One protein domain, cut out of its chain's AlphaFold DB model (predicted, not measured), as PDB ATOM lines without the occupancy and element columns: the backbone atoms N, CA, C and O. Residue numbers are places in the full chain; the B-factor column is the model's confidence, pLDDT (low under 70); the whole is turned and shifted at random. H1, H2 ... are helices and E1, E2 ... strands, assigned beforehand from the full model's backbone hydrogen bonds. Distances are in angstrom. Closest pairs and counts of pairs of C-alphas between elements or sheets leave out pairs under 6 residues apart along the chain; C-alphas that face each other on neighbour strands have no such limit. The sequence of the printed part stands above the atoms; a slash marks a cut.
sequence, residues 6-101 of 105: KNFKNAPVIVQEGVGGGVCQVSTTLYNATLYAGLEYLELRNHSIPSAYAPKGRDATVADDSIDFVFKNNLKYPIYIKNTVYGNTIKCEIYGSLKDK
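What this domain is: This is residues 6 to 101 of the 105 residues of the protein "Uncharacterized vancomycin resistance protein" of uncultured Clostridium sp (UniProt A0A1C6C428). One helix, H1, runs through the middle, with a long hairpin of strands, E5 and E6, on one side and a short hairpin, E3 and E4, on another. A third small hairpin, E1 and E2, lies beyond the end where H1 begins, and a long unnamed stretch, residues 44 to 69, joins E3 to E4. The printed part has 96 residues, with one named helix and six named strands in the order E1 E2 H1 E3 E4 E5 E6; the three two-stranded sheets are antiparallel. The class is mixed, helices and strands, with 41 residues in named elements, under half. The whole is compact by its radius of gyration of the C-alphas, 14.3 A, yet elongated, spanning 46 by 27 by 27 A.

Where its parts are: E5, residues 80 to 86, begins at C-alpha 80 (-4.860, 58.381, 95.021) and is 19.8 A long. E6, residues 89 to 95, is 19.6 A long and ends at C-alpha 95 (-7.374, 62.335, 93.105). H1, residues 23 to 36, measures 20.3 A. E3 holds residues 40 to 43 and E4 residues 70 to 72. E1, residues 10 to 12, begins at C-alpha 10 (6.953, 41.027, 74.422); E2 holds residues 17 to 19.

How they stand to each other: In the hairpin E5 and E6, N 82 and O 93 are 2.8 A apart, within hydrogen-bond range. The closest C-alphas of H1 and E6, Leu 30 and Cys 92, are 5.8 A apart; H1 and E5 are near each other. Those of H1 and E3, Thr 34 and Glu 40, are 7.4 A apart. In E3 and E4, N 72 and O 40 are 2.8 A apart; in E1 and E2, N 11 and O 18 are 2.9 A apart. E1 is apart from H1. In H1 every O i to N i+4 pair is within hydrogen-bond range.

The domain as a whole: The two farthest C-alphas, Gln 16 and Lys 99, are 46.2 A apart. The printed part has no cut. The link from E3 to E4 is long, 26 residues. Residues 6, 14 and 15 are under 70 in pLDDT.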
ATOM      1  N   LYS A   6      10.701  40.563  84.794       60.19
ATOM      2  CA  LYS A   6      10.127  39.252  85.153       60.19
ATOM      3  C   LYS A   6       8.619  39.120  84.883       60.19
ATOM      4  O   LYS A   6       8.163  37.998  84.704       60.19
ATOM      5  N   ASN A   7       7.873  40.227  84.817       72.75
ATOM      6  CA  ASN A   7       6.418  40.217  84.601       72.75
ATOM      7  C   ASN A   7       5.965  40.894  83.294       72.75
ATOM      8  O   ASN A   7       4.762  41.036  83.072       72.75
ATOM      9  N   PHE A   8       6.892  41.323  82.432       77.25
ATOM     10  CA  PHE A   8       6.548  41.961  81.159       77.25
ATOM     11  C   PHE A   8       6.560  40.949  80.014       77.25
ATOM     12  O   PHE A   8       7.420  40.074  79.939       77.25
ATOM     13  N   LYS A   9       5.591  41.085  79.107       81.19
ATOM     14  CA  LYS A   9       5.519  40.312  77.863       81.19
ATOM     15  C   LYS A   9       6.177  41.089  76.726       81.19
ATOM     16  O   LYS A   9       6.299  42.313  76.802       81.19
ATOM     17  N   ASN A  10       6.564  40.381  75.670       81.12
ATOM     18  CA  ASN A  10       6.953  41.027  74.422       81.12
ATOM     19  C   ASN A  10       5.743  41.728  73.799       81.12
ATOM     20  O   ASN A  10       4.634  41.192  73.804       81.12
ATOM     21  N   ALA A  11       5.974  42.935  73.304       78.94
ATOM     22  CA  ALA A  11       5.006  43.741  72.579       78.94
ATOM     23  C   ALA A  11       5.755  44.702  71.634       78.94
ATOM     24  O   ALA A  11       6.971  44.878  71.781       78.94
ATOM     25  N   PRO A  12       5.070  45.340  70.670       74.50
ATOM     26  CA  PRO A  12       5.709  46.286  69.765       74.50
ATOM     27  C   PRO A  12       6.422  47.429  70.507       74.50
ATOM     28  O   PRO A  12       5.842  48.118  71.350       74.50
ATOM     29  N   VAL A  13       7.687  47.638  70.160       74.12
ATOM     30  CA  VAL A  13       8.474  48.852  70.411       74.12
ATOM     31  C   VAL A  13       8.778  49.519  69.060       74.12
ATOM     32  O   VAL A  13       8.409  48.990  68.018       74.12
ATOM     33  N   ILE A  14       9.413  50.696  69.053       68.94
ATOM     34  CA  ILE A  14       9.467  51.612  67.888       68.94
ATOM     35  C   ILE A  14       9.824  50.927  66.551       68.94
ATOM     36  O   ILE A  14       9.265  51.301  65.524       68.94
ATOM     37  N   VAL A  15      10.728  49.939  66.545       68.25
ATOM     38  CA  VAL A  15      11.242  49.316  65.306       68.25
ATOM     39  C   VAL A  15      11.156  47.781  65.290       68.25
ATOM     40  O   VAL A  15      11.497  47.163  64.288       68.25
ATOM     41  N   GLN A  16      10.738  47.147  66.389       72.62
ATOM     42  CA  GLN A  16      10.715  45.685  66.544       72.62
ATOM     43  C   GLN A  16       9.819  45.271  67.719       72.62
ATOM     44  O   GLN A  16       9.272  46.123  68.411       72.62
ATOM     45  N   GLU A  17       9.698  43.976  68.001       72.88
ATOM     46  CA  GLU A  17       9.173  43.528  69.292       72.88
ATOM     47  C   GLU A  17      10.224  43.682  70.400       72.88
ATOM     48  O   GLU A  17      11.426  43.473  70.201       72.88
ATOM     49  N   GLY A  18       9.762  44.066  71.586       72.69
ATOM     50  CA  GLY A  18      10.587  44.234  72.772       72.69
ATOM     51  C   GLY A  18       9.807  43.900  74.036       72.69
ATOM     52  O   GLY A  18       8.581  44.012  74.085       72.69
ATOM     53  N   VAL A  19      10.522  43.475  75.077       77.31
ATOM     54  CA  VAL A  19       9.930  43.228  76.397       77.31
ATOM     55  C   VAL A  19       9.333  44.537  76.916       77.31
ATOM     56  O   VAL A  19      10.032  45.542  77.000       77.31
ATOM     57  N   GLY A  20       8.046  44.538  77.268       75.38
ATOM     58  CA  GLY A  20       7.382  45.724  77.811       75.38
ATOM     59  C   GLY A  20       7.050  46.801  76.772       75.38
ATOM     60  O   GLY A  20       6.997  47.984  77.109       75.38
ATOM     61  N   GLY A  21       6.801  46.427  75.514       82.00
ATOM     62  CA  GLY A  21       6.212  47.352  74.538       82.00
ATOM     63  C   GLY A  21       4.948  48.035  75.088       82.00
ATOM     64  O   GLY A  21       4.118  47.405  75.743       82.00
ATOM     65  N   GLY A  22       4.833  49.350  74.879       86.19
ATOM     66  CA  GLY A  22       3.737  50.182  75.399       86.19
ATOM     67  C   GLY A  22       3.962  50.803  76.787       86.19
ATOM     68  O   GLY A  22       3.197  51.680  77.186       86.19
ATOM     69  N   VAL A  23       5.024  50.450  77.518       89.94
ATOM     70  CA  VAL A  23       5.273  51.010  78.863       89.94
ATOM     71  C   VAL A  23       5.499  52.531  78.835       89.94
ATOM     72  O   VAL A  23       4.996  53.235  79.711       89.94
ATOM     73  N   CYS A  24       6.142  53.061  77.790       91.06
ATOM     74  CA  CYS A  24       6.302  54.509  77.609       91.06
ATOM     75  C   CYS A  24       4.967  55.265  77.447       91.06
ATOM     76  O   CYS A  24       4.874  56.443  77.796       91.06
ATOM     77  N   GLN A  25       3.914  54.601  76.956       92.38
ATOM     78  CA  GLN A  25       2.573  55.189  76.884       92.38
ATOM     79  C   GLN A  25       1.984  55.354  78.292       92.38
ATOM     80  O   GLN A  25       1.349  56.367  78.588       92.38
ATOM     81  N   VAL A  26       2.247  54.397  79.189       93.19
ATOM     82  CA  VAL A  26       1.823  54.451  80.596       93.19
ATOM     83  C   VAL A  26       2.550  55.566  81.344       93.19
ATOM     84  O   VAL A  26       1.892  56.409  81.953       93.19
ATOM     85  N   SER A  27       3.885  55.619  81.268       94.88
ATOM     86  CA  SER A  27       4.676  56.673  81.925       94.88
ATOM     87  C   SER A  27       4.320  58.063  81.397       94.88
ATOM     88  O   SER A  27       4.161  58.991  82.185       94.88
ATOM     89  N   THR A  28       4.106  58.205  80.087       95.88
ATOM     90  CA  THR A  28       3.667  59.463  79.466       95.88
ATOM     91  C   THR A  28       2.286  59.898  79.955       95.88
ATOM     92  O   THR A  28       2.083  61.067  80.289       95.88
ATOM     93  N   THR A  29       1.331  58.972  80.048       96.50
ATOM     94  CA  THR A  29      -0.023  59.292  80.531       96.50
ATOM     95  C   THR A  29       0.007  59.703  82.004       96.50
ATOM     96  O   THR A  29      -0.609  60.702  82.382       96.50
ATOM     97  N   LEU A  30       0.791  58.996  82.823       96.75
ATOM     98  CA  LEU A  30       0.983  59.334  84.230       96.75
ATOM     99  C   LEU A  30       1.679  60.690  84.401       96.75
ATOM    100  O   LEU A  30       1.235  61.487  85.220       96.75
ATOM    101  N   TYR A  31       2.711  60.988  83.607       96.94
ATOM    102  CA  TYR A  31       3.394  62.284  83.628       96.94
ATOM    103  C   TYR A  31       2.426  63.442  83.379       96.94
ATOM    104  O   TYR A  31       2.394  64.397  84.154       96.94
ATOM    105  N   ASN A  32       1.578  63.340  82.355       96.56
ATOM    106  CA  ASN A  32       0.584  64.377  82.084       96.56
ATOM    107  C   ASN A  32      -0.437  64.512  83.220       96.56
ATOM    108  O   ASN A  32      -0.782  65.631  83.591       96.56
ATOM    109  N   ALA A  33      -0.882  63.403  83.818       96.44
ATOM    110  CA  ALA A  33      -1.764  63.454  84.980       96.44
ATOM    111  C   ALA A  33      -1.086  64.139  86.184       96.44
ATOM    112  O   ALA A  33      -1.707  64.982  86.828       96.44
ATOM    113  N   THR A  34       0.195  63.851  86.442       95.88
ATOM    114  CA  THR A  34       1.021  64.510  87.470       95.88
ATOM    115  C   THR A  34       1.122  66.018  87.225       95.88
ATOM    116  O   THR A  34       0.915  66.799  88.153       95.88
ATOM    117  N   LEU A  35       1.350  66.442  85.975       94.12
ATOM    118  CA  LEU A  35       1.363  67.861  85.596       94.12
ATOM    119  C   LEU A  35       0.016  68.540  85.865       94.12
ATOM    120  O   LEU A  35      -0.021  69.605  86.477       94.12
ATOM    121  N   TYR A  36      -1.091  67.928  85.435       93.56
ATOM    122  CA  TYR A  36      -2.429  68.481  85.660       93.56
ATOM    123  C   TYR A  36      -2.818  68.505  87.142       93.56
ATOM    124  O   TYR A  36      -3.545  69.399  87.568       93.56
ATOM    125  N   ALA A  37      -2.305  67.566  87.938       93.50
ATOM    126  CA  ALA A  37      -2.483  67.534  89.387       93.50
ATOM    127  C   ALA A  37      -1.596  68.550  90.138       93.50
ATOM    128  O   ALA A  37      -1.730  68.692  91.353       93.50
ATOM    129  N   GLY A  38      -0.700  69.265  89.446       92.50
ATOM    130  CA  GLY A  38       0.203  70.243  90.060       92.50
ATOM    131  C   GLY A  38       1.275  69.616  90.957       92.50
ATOM    132  O   GLY A  38       1.755  70.280  91.884       92.50
ATOM    133  N   LEU A  39       1.609  68.350  90.690       94.69
ATOM    134  CA  LEU A  39       2.653  67.596  91.375       94.69
ATOM    135  C   LEU A  39       4.026  67.881  90.754       94.69
ATOM    136  O   LEU A  39       4.152  68.097  89.548       94.69
ATOM    137  N   GLU A  40       5.069  67.848  91.578       94.75
ATOM    138  CA  GLU A  40       6.454  68.038  91.133       94.75
ATOM    139  C   GLU A  40       7.045  66.740  90.572       94.75
ATOM    140  O   GLU A  40       6.953  65.683  91.202       94.75
ATOM    141  N   TYR A  41       7.704  66.811  89.413       94.25
ATOM    142  CA  TYR A  41       8.553  65.726  88.919       94.25
ATOM    143  C   TYR A  41      10.002  65.935  89.379       94.25
ATOM    144  O   TYR A  41      10.485  67.063  89.444       94.25
ATOM    145  N   LEU A  42      10.683  64.840  89.704       95.31
ATOM    146  CA  LEU A  42      12.090  64.813  90.109       95.31
ATOM    147  C   LEU A  42      12.984  64.327  88.967       95.31
ATOM    148  O   LEU A  42      14.080  64.843  88.778       95.31
ATOM    149  N   GLU A  43      12.494  63.369  88.178       95.56
ATOM    150  CA  GLU A  43      13.196  62.822  87.020       95.56
ATOM    151  C   GLU A  43      12.230  62.746  85.842       95.56
ATOM    152  O   GLU A  43      11.134  62.192  85.955       95.56
ATOM    153  N   LEU A  44      12.634  63.336  84.718       94.88
ATOM    154  CA  LEU A  44      11.880  63.348  83.473       94.88
ATOM    155  C   LEU A  44      12.855  63.359  82.298       94.88
ATOM    156  O   LEU A  44      13.759  64.193  82.238       94.88
ATOM    157  N   ARG A  45      12.622  62.475  81.326       94.62
ATOM    158  CA  ARG A  45      13.330  62.483  80.047       94.62
ATOM    159  C   ARG A  45      12.347  62.283  78.900       94.62
ATOM    160  O   ARG A  45      11.676  61.257  78.830       94.62
ATOM    161  N   ASN A  46      12.270  63.252  77.995       94.12
ATOM    162  CA  ASN A  46      11.494  63.123  76.761       94.12
ATOM    163  C   ASN A  46      12.198  62.177  75.777       94.12
ATOM    164  O   ASN A  46      13.425  62.034  75.816       94.12
ATOM    165  N   HIS A  47      11.435  61.546  74.885       91.38
ATOM    166  CA  HIS A  47      12.014  60.753  73.805       91.38
ATOM    167  C   HIS A  47      12.784  61.672  72.849       91.38
ATOM    168  O   HIS A  47      12.338  62.773  72.520       91.38
ATOM    169  N   SER A  48      13.924  61.198  72.340       88.25
ATOM    170  CA  SER A  48      14.664  61.908  71.286       88.25
ATOM    171  C   SER A  48      13.881  61.959  69.967       88.25
ATOM    172  O   SER A  48      14.039  62.896  69.189       88.25
ATOM    173  N   ILE A  49      13.032  60.954  69.724       86.12
ATOM    174  CA  ILE A  49      12.127  60.867  68.574       86.12
ATOM    175  C   ILE A  49      10.698  61.110  69.082       86.12
ATOM    176  O   ILE A  49      10.279  60.411  70.007       86.12
ATOM    177  N   PRO A  50       9.935  62.060  68.508       84.62
ATOM    178  CA  PRO A  50       8.569  62.329  68.944       84.62
ATOM    179  C   PRO A  50       7.672  61.088  68.882       84.62
ATOM    180  O   PRO A  50       7.607  60.402  67.863       84.62
ATOM    181  N   SER A  51       6.947  60.827  69.969       85.12
ATOM    182  CA  SER A  51       5.918  59.786  70.008       85.12
ATOM    183  C   SER A  51       4.631  60.265  69.337       85.12
ATOM    184  O   SER A  51       4.203  61.394  69.554       85.12
ATOM    185  N   ALA A  52       3.953  59.395  68.585       88.31
ATOM    186  CA  ALA A  52       2.683  59.743  67.934       88.31
ATOM    187  C   ALA A  52       1.520  59.974  68.924       88.31
ATOM    188  O   ALA A  52       0.522  60.596  68.575       88.31
ATOM    189  N   TYR A  53       1.638  59.468  70.155       87.88
ATOM    190  CA  TYR A  53       0.575  59.484  71.166       87.88
ATOM    191  C   TYR A  53       0.663  60.649  72.167       87.88
ATOM    192  O   TYR A  53      -0.160  60.717  73.078       87.88
ATOM    193  N   ALA A  54       1.641  61.553  72.039       91.00
ATOM    194  CA  ALA A  54       1.770  62.712  72.923       91.00
ATOM    195  C   ALA A  54       2.381  63.929  72.202       91.00
ATOM    196  O   ALA A  54       3.276  63.760  71.374       91.00
ATOM    197  N   PRO A  55       1.951  65.165  72.527       91.06
ATOM    198  CA  PRO A  55       2.603  66.372  72.029       91.06
ATOM    199  C   PRO A  55       4.085  66.444  72.421       91.06
ATOM    200  O   PRO A  55       4.510  65.890  73.438       91.06
ATOM    201  N   LYS A  56       4.875  67.201  71.653       88.38
ATOM    202  CA  LYS A  56       6.295  67.425  71.959       88.38
ATOM    203  C   LYS A  56       6.456  68.027  73.362       88.38
ATOM    204  O   LYS A  56       5.791  69.004  73.697       88.38
ATOM    205  N   GLY A  57       7.344  67.443  74.168       89.19
ATOM    206  CA  GLY A  57       7.590  67.870  75.551       89.19
ATOM    207  C   GLY A  57       6.545  67.385  76.561       89.19
ATOM    208  O   GLY A  57       6.641  67.711  77.739       89.19
ATOM    209  N   ARG A  58       5.543  66.610  76.125       93.69
ATOM    210  CA  ARG A  58       4.484  66.037  76.971       93.69
ATOM    211  C   ARG A  58       4.616  64.521  77.112       93.69
ATOM    212  O   ARG A  58       3.625  63.841  77.340       93.69
ATOM    213  N   ASP A  59       5.817  63.981  76.980       95.19
ATOM    214  CA  ASP A  59       6.095  62.549  77.055       95.19
ATOM    215  C   ASP A  59       7.160  62.217  78.106       95.19
ATOM    216  O   ASP A  59       7.988  63.051  78.457       95.19
ATOM    217  N   ALA A  60       7.134  60.990  78.618       94.69
ATOM    218  CA  ALA A  60       8.098  60.510  79.602       94.69
ATOM    219  C   ALA A  60       8.626  59.143  79.169       94.69
ATOM    220  O   ALA A  60       7.901  58.147  79.198       94.69
ATOM    221  N   THR A  61       9.890  59.103  78.758       92.56
ATOM    222  CA  THR A  61      10.607  57.867  78.434       92.56
ATOM    223  C   THR A  61      10.925  57.124  79.720       92.56
ATOM    224  O   THR A  61      11.333  57.739  80.703       92.56
ATOM    225  N   VAL A  62      10.798  55.803  79.690       90.19
ATOM    226  CA  VAL A  62      11.338  54.918  80.722       90.19
ATOM    227  C   VAL A  62      12.092  53.780  80.054       90.19
ATOM    228  O   VAL A  62      11.700  53.302  78.989       90.19
ATOM    229  N   ALA A  63      13.194  53.370  80.660       85.56
ATOM    230  CA  ALA A  63      14.030  52.280  80.191       85.56
ATOM    231  C   ALA A  63      14.574  51.528  81.402       85.56
ATOM    232  O   ALA A  63      14.920  52.139  82.415       85.56
ATOM    233  N   ASP A  64      14.658  50.204  81.280       79.69
ATOM    234  CA  ASP A  64      15.205  49.344  82.326       79.69
ATOM    235  C   ASP A  64      16.541  49.892  82.848       79.69
ATOM    236  O   ASP A  64      17.424  50.259  82.066       79.69
ATOM    237  N   ASP A  65      16.651  49.964  84.175       77.25
ATOM    238  CA  ASP A  65      17.857  50.301  84.942       77.25
ATOM    239  C   ASP A  65      18.573  51.621  84.579       77.25
ATOM    240  O   ASP A  65      19.667  51.875  85.081       77.25
ATOM    241  N   SER A  66      17.979  52.481  83.742       83.94
ATOM    242  CA  SER A  66      18.680  53.647  83.174       83.94
ATOM    243  C   SER A  66      17.857  54.930  83.094       83.94
ATOM    244  O   SER A  66      18.404  56.006  83.334       83.94
ATOM    245  N   ILE A  67      16.568  54.856  82.748       90.12
ATOM    246  CA  ILE A  67      15.708  56.037  82.620       90.12
ATOM    247  C   ILE A  67      14.422  55.773  83.385       90.12
ATOM    248  O   ILE A  67      13.698  54.826  83.072       90.12
ATOM    249  N   ASP A  68      14.113  56.635  84.347       91.56
ATOM    250  CA  ASP A  68      12.871  56.561  85.099       91.56
ATOM    251  C   ASP A  68      12.095  57.889  85.048       91.56
ATOM    252  O   ASP A  68      12.656  58.971  84.881       91.56
ATOM    253  N   PHE A  69      10.773  57.790  85.184       94.81
ATOM    254  CA  PHE A  69       9.911  58.901  85.547       94.81
ATOM    255  C   PHE A  69       9.640  58.843  87.052       94.81
ATOM    256  O   PHE A  69       9.003  57.906  87.561       94.81
ATOM    257  N   VAL A  70      10.113  59.867  87.761       95.25
ATOM    258  CA  VAL A  70       9.979  59.999  89.214       95.25
ATOM    259  C   VAL A  70       9.272  61.307  89.523       95.25
ATOM    260  O   VAL A  70       9.646  62.363  89.018       95.25
ATOM    261  N   PHE A  71       8.258  61.250  90.381       96.31
ATOM    262  CA  PHE A  71       7.534  62.421  90.861       96.31
ATOM    263  C   PHE A  71       7.318  62.338  92.367       96.31
ATOM    264  O   PHE A  71       7.413  61.269  92.975       96.31
ATOM    265  N   LYS A  72       7.029  63.487  92.966       96.38
ATOM    266  CA  LYS A  72       6.831  63.650  94.398       96.38
ATOM    267  C   LYS A  72       5.414  64.128  94.663       96.38
ATOM    268  O   LYS A  72       4.943  65.077  94.041       96.38
ATOM    269  N   ASN A  73       4.756  63.519  95.649       96.62
ATOM    270  CA  ASN A  73       3.609  64.163  96.274       96.62
ATOM    271  C   ASN A  73       4.116  65.307  97.167       96.62
ATOM    272  O   ASN A  73       4.501  65.085  98.312       96.62
ATOM    273  N   ASN A  74       4.184  66.513  96.608       95.94
ATOM    274  CA  ASN A  74       4.549  67.750  97.303       95.94
ATOM    275  C   ASN A  74       3.341  68.438  97.972       95.94
ATOM    276  O   ASN A  74       3.471  69.555  98.470       95.94
ATOM    277  N   LEU A  75       2.168  67.799  97.968       94.50
ATOM    278  CA  LEU A  75       0.953  68.319  98.588       94.50
ATOM    279  C   LEU A  75       0.893  67.985 100.083       94.50
ATOM    280  O   LEU A  75       1.629  67.134 100.585       94.50
ATOM    281  N   LYS A  76      -0.014  68.652 100.807       95.81
ATOM    282  CA  LYS A  76      -0.194  68.429 102.248       95.81
ATOM    283  C   LYS A  76      -0.913  67.112 102.544       95.81
ATOM    284  O   LYS A  76      -0.713  66.542 103.616       95.81
ATOM    285  N   TYR A  77      -1.761  66.650 101.628       95.94
ATOM    286  CA  TYR A  77      -2.577  65.456 101.813       95.94
ATOM    287  C   TYR A  77      -2.153  64.309 100.876       95.94
ATOM    288  O   TYR A  77      -1.512  64.539  99.845       95.94
ATOM    289  N   PRO A  78      -2.487  63.050 101.220       96.56
ATOM    290  CA  PRO A  78      -2.261  61.913 100.336       96.56
ATOM    291  C   PRO A  78      -3.003  62.057  99.005       96.56
ATOM    292  O   PRO A  78      -4.083  62.647  98.936       96.56
ATOM    293  N   ILE A  79      -2.437  61.446  97.966       97.19
ATOM    294  CA  ILE A  79      -3.059  61.320  96.648       97.19
ATOM    295  C   ILE A  79      -3.444  59.867  96.379       97.19
ATOM    296  O   ILE A  79      -2.812  58.938  96.883       97.19
ATOM    297  N   TYR A  80      -4.458  59.679  95.543       97.31
ATOM    298  CA  TYR A  80      -4.860  58.381  95.021       97.31
ATOM    299  C   TYR A  80      -4.722  58.380  93.501       97.31
ATOM    300  O   TYR A  80      -5.261  59.254  92.824       97.31
ATOM    301  N   ILE A  81      -3.990  57.402  92.968       97.31
ATOM    302  CA  ILE A  81      -3.732  57.266  91.533       97.31
ATOM    303  C   ILE A  81      -4.541  56.084  91.019       97.31
ATOM    304  O   ILE A  81      -4.361  54.954  91.475       97.31
ATOM    305  N   LYS A  82      -5.416  56.346  90.051       97.38
ATOM    306  CA  LYS A  82      -6.236  55.337  89.389       97.38
ATOM    307  C   LYS A  82      -5.860  55.261  87.920       97.38
ATOM    308  O   LYS A  82      -6.002  56.231  87.181       97.38
ATOM    309  N   ASN A  83      -5.445  54.073  87.497       95.62
ATOM    310  CA  ASN A  83      -5.194  53.771  86.096       95.62
ATOM    311  C   ASN A  83      -6.300  52.852  85.587       95.62
ATOM    312  O   ASN A  83      -6.680  51.896  86.262       95.62
ATOM    313  N   THR A  84      -6.840  53.132  84.408       97.00
ATOM    314  CA  THR A  84      -7.812  52.250  83.757       97.00
ATOM    315  C   THR A  84      -7.467  52.101  82.286       97.00
ATOM    316  O   THR A  84      -7.077  53.070  81.639       97.00
ATOM    317  N   VAL A  85      -7.568  50.877  81.774       94.50
ATOM    318  CA  VAL A  85      -7.222  50.536  80.394       94.50
ATOM    319  C   VAL A  85      -8.487  50.119  79.659       94.50
ATOM    320  O   VAL A  85      -9.243  49.282  80.150       94.50
ATOM    321  N   TYR A  86      -8.695  50.700  78.481       93.06
ATOM    322  CA  TYR A  86      -9.791  50.385  77.573       93.06
ATOM    323  C   TYR A  86      -9.204  50.199  76.169       93.06
ATOM    324  O   TYR A  86      -8.752  51.163  75.549       93.06
ATOM    325  N   GLY A  87      -9.157  48.958  75.677       90.75
ATOM    326  CA  GLY A  87      -8.449  48.636  74.433       90.75
ATOM    327  C   GLY A  87      -6.973  49.050  74.500       90.75
ATOM    328  O   GLY A  87      -6.268  48.662  75.428       90.75
ATOM    329  N   ASN A  88      -6.535  49.888  73.554       87.44
ATOM    330  CA  ASN A  88      -5.162  50.418  73.474       87.44
ATOM    331  C   ASN A  88      -5.003  51.805  74.127       87.44
ATOM    332  O   ASN A  88      -4.022  52.514  73.887       87.44
ATOM    333  N   THR A  89      -5.978  52.223  74.934       90.62
ATOM    334  CA  THR A  89      -5.976  53.522  75.605       90.62
ATOM    335  C   THR A  89      -5.882  53.338  77.110       90.62
ATOM    336  O   THR A  89      -6.670  52.613  77.716       90.62
ATOM    337  N   ILE A  90      -4.932  54.038  77.724       94.56
ATOM    338  CA  ILE A  90      -4.820  54.164  79.174       94.56
ATOM    339  C   ILE A  90      -5.340  55.533  79.612       94.56
ATOM    340  O   ILE A  90      -5.041  56.560  79.004       94.56
ATOM    341  N   LYS A  91      -6.115  55.538  80.693       96.44
ATOM    342  CA  LYS A  91      -6.552  56.726  81.418       96.44
ATOM    343  C   LYS A  91      -5.872  56.729  82.785       96.44
ATOM    344  O   LYS A  91      -5.992  55.751  83.521       96.44
ATOM    345  N   CYS A  92      -5.199  57.825  83.123       97.75
ATOM    346  CA  CYS A  92      -4.666  58.073  84.461       97.75
ATOM    347  C   CYS A  92      -5.465  59.195  85.124       97.75
ATOM    348  O   CYS A  92      -5.610  60.278  84.560       97.75
ATOM    349  N   GLU A  93      -5.955  58.941  86.331       97.12
ATOM    350  CA  GLU A  93      -6.667  59.907  87.162       97.12
ATOM    351  C   GLU A  93      -5.941  60.032  88.501       97.12
ATOM    352  O   GLU A  93      -5.668  59.029  89.163       97.12
ATOM    353  N   ILE A  94      -5.626  61.264  88.901       96.81
ATOM    354  CA  ILE A  94      -5.037  61.561  90.207       96.81
ATOM    355  C   ILE A  94      -6.073  62.325  91.018       96.81
ATOM    356  O   ILE A  94      -6.495  63.419  90.643       96.81
ATOM    357  N   TYR A  95      -6.474  61.734  92.135       96.12
ATOM    358  CA  TYR A  95      -7.374  62.335  93.105       96.12
ATOM    359  C   TYR A  95      -6.568  62.829  94.301       96.12
ATOM    360  O   TYR A  95      -5.621  62.176  94.744       96.12
ATOM    361  N   GLY A  96      -6.968  63.972  94.841       94.81
ATOM    362  CA  GLY A  96      -6.361  64.568  96.023       94.81
ATOM    363  C   GLY A  96      -7.400  65.312  96.849       94.81
ATOM    364  O   GLY A  96      -8.581  65.378  96.498       94.81
ATOM    365  N   SER A  97      -6.951  65.885  97.959       94.50
ATOM    366  CA  SER A  97      -7.794  66.730  98.798       94.50
ATOM    367  C   SER A  97      -8.249  67.972  98.031       94.50
ATOM    368  O   SER A  97      -7.440  68.649  97.397       94.50
ATOM    369  N   LEU A  98      -9.527  68.348  98.158       91.06
ATOM    370  CA  LEU A  98     -10.037  69.613  97.607       91.06
ATOM    371  C   LEU A  98      -9.265  70.834  98.130       91.06
ATOM    372  O   LEU A  98      -9.197  71.850  97.446       91.06
ATOM    373  N   LYS A  99      -8.650  70.720  99.314       91.31
ATOM    374  CA  LYS A  99      -7.825  71.775  99.918       91.31
ATOM    375  C   LYS A  99      -6.499  72.002  99.185       91.31
ATOM    376  O   LYS A  99      -5.932  73.078  99.322       91.31
ATOM    377  N   ASP A 100      -6.029  71.023  98.413       89.50
ATOM    378  CA  ASP A 100      -4.789  71.116  97.633       89.50
ATOM    379  C   ASP A 100      -5.032  71.551  96.178       89.50
ATOM    380  O   ASP A 100      -4.080  71.713  95.413       89.50
ATOM    381  N   LYS A 101      -6.296  71.729  95.764       83.31
ATOM    382  CA  LYS A 101      -6.643  72.022  94.371       83.31
ATOM    383  C   LYS A 101      -6.065  73.375  93.944       83.31
ATOM    384  O   LYS A 101      -6.575  74.428  94.319       83.31
TER     385      LYS A 101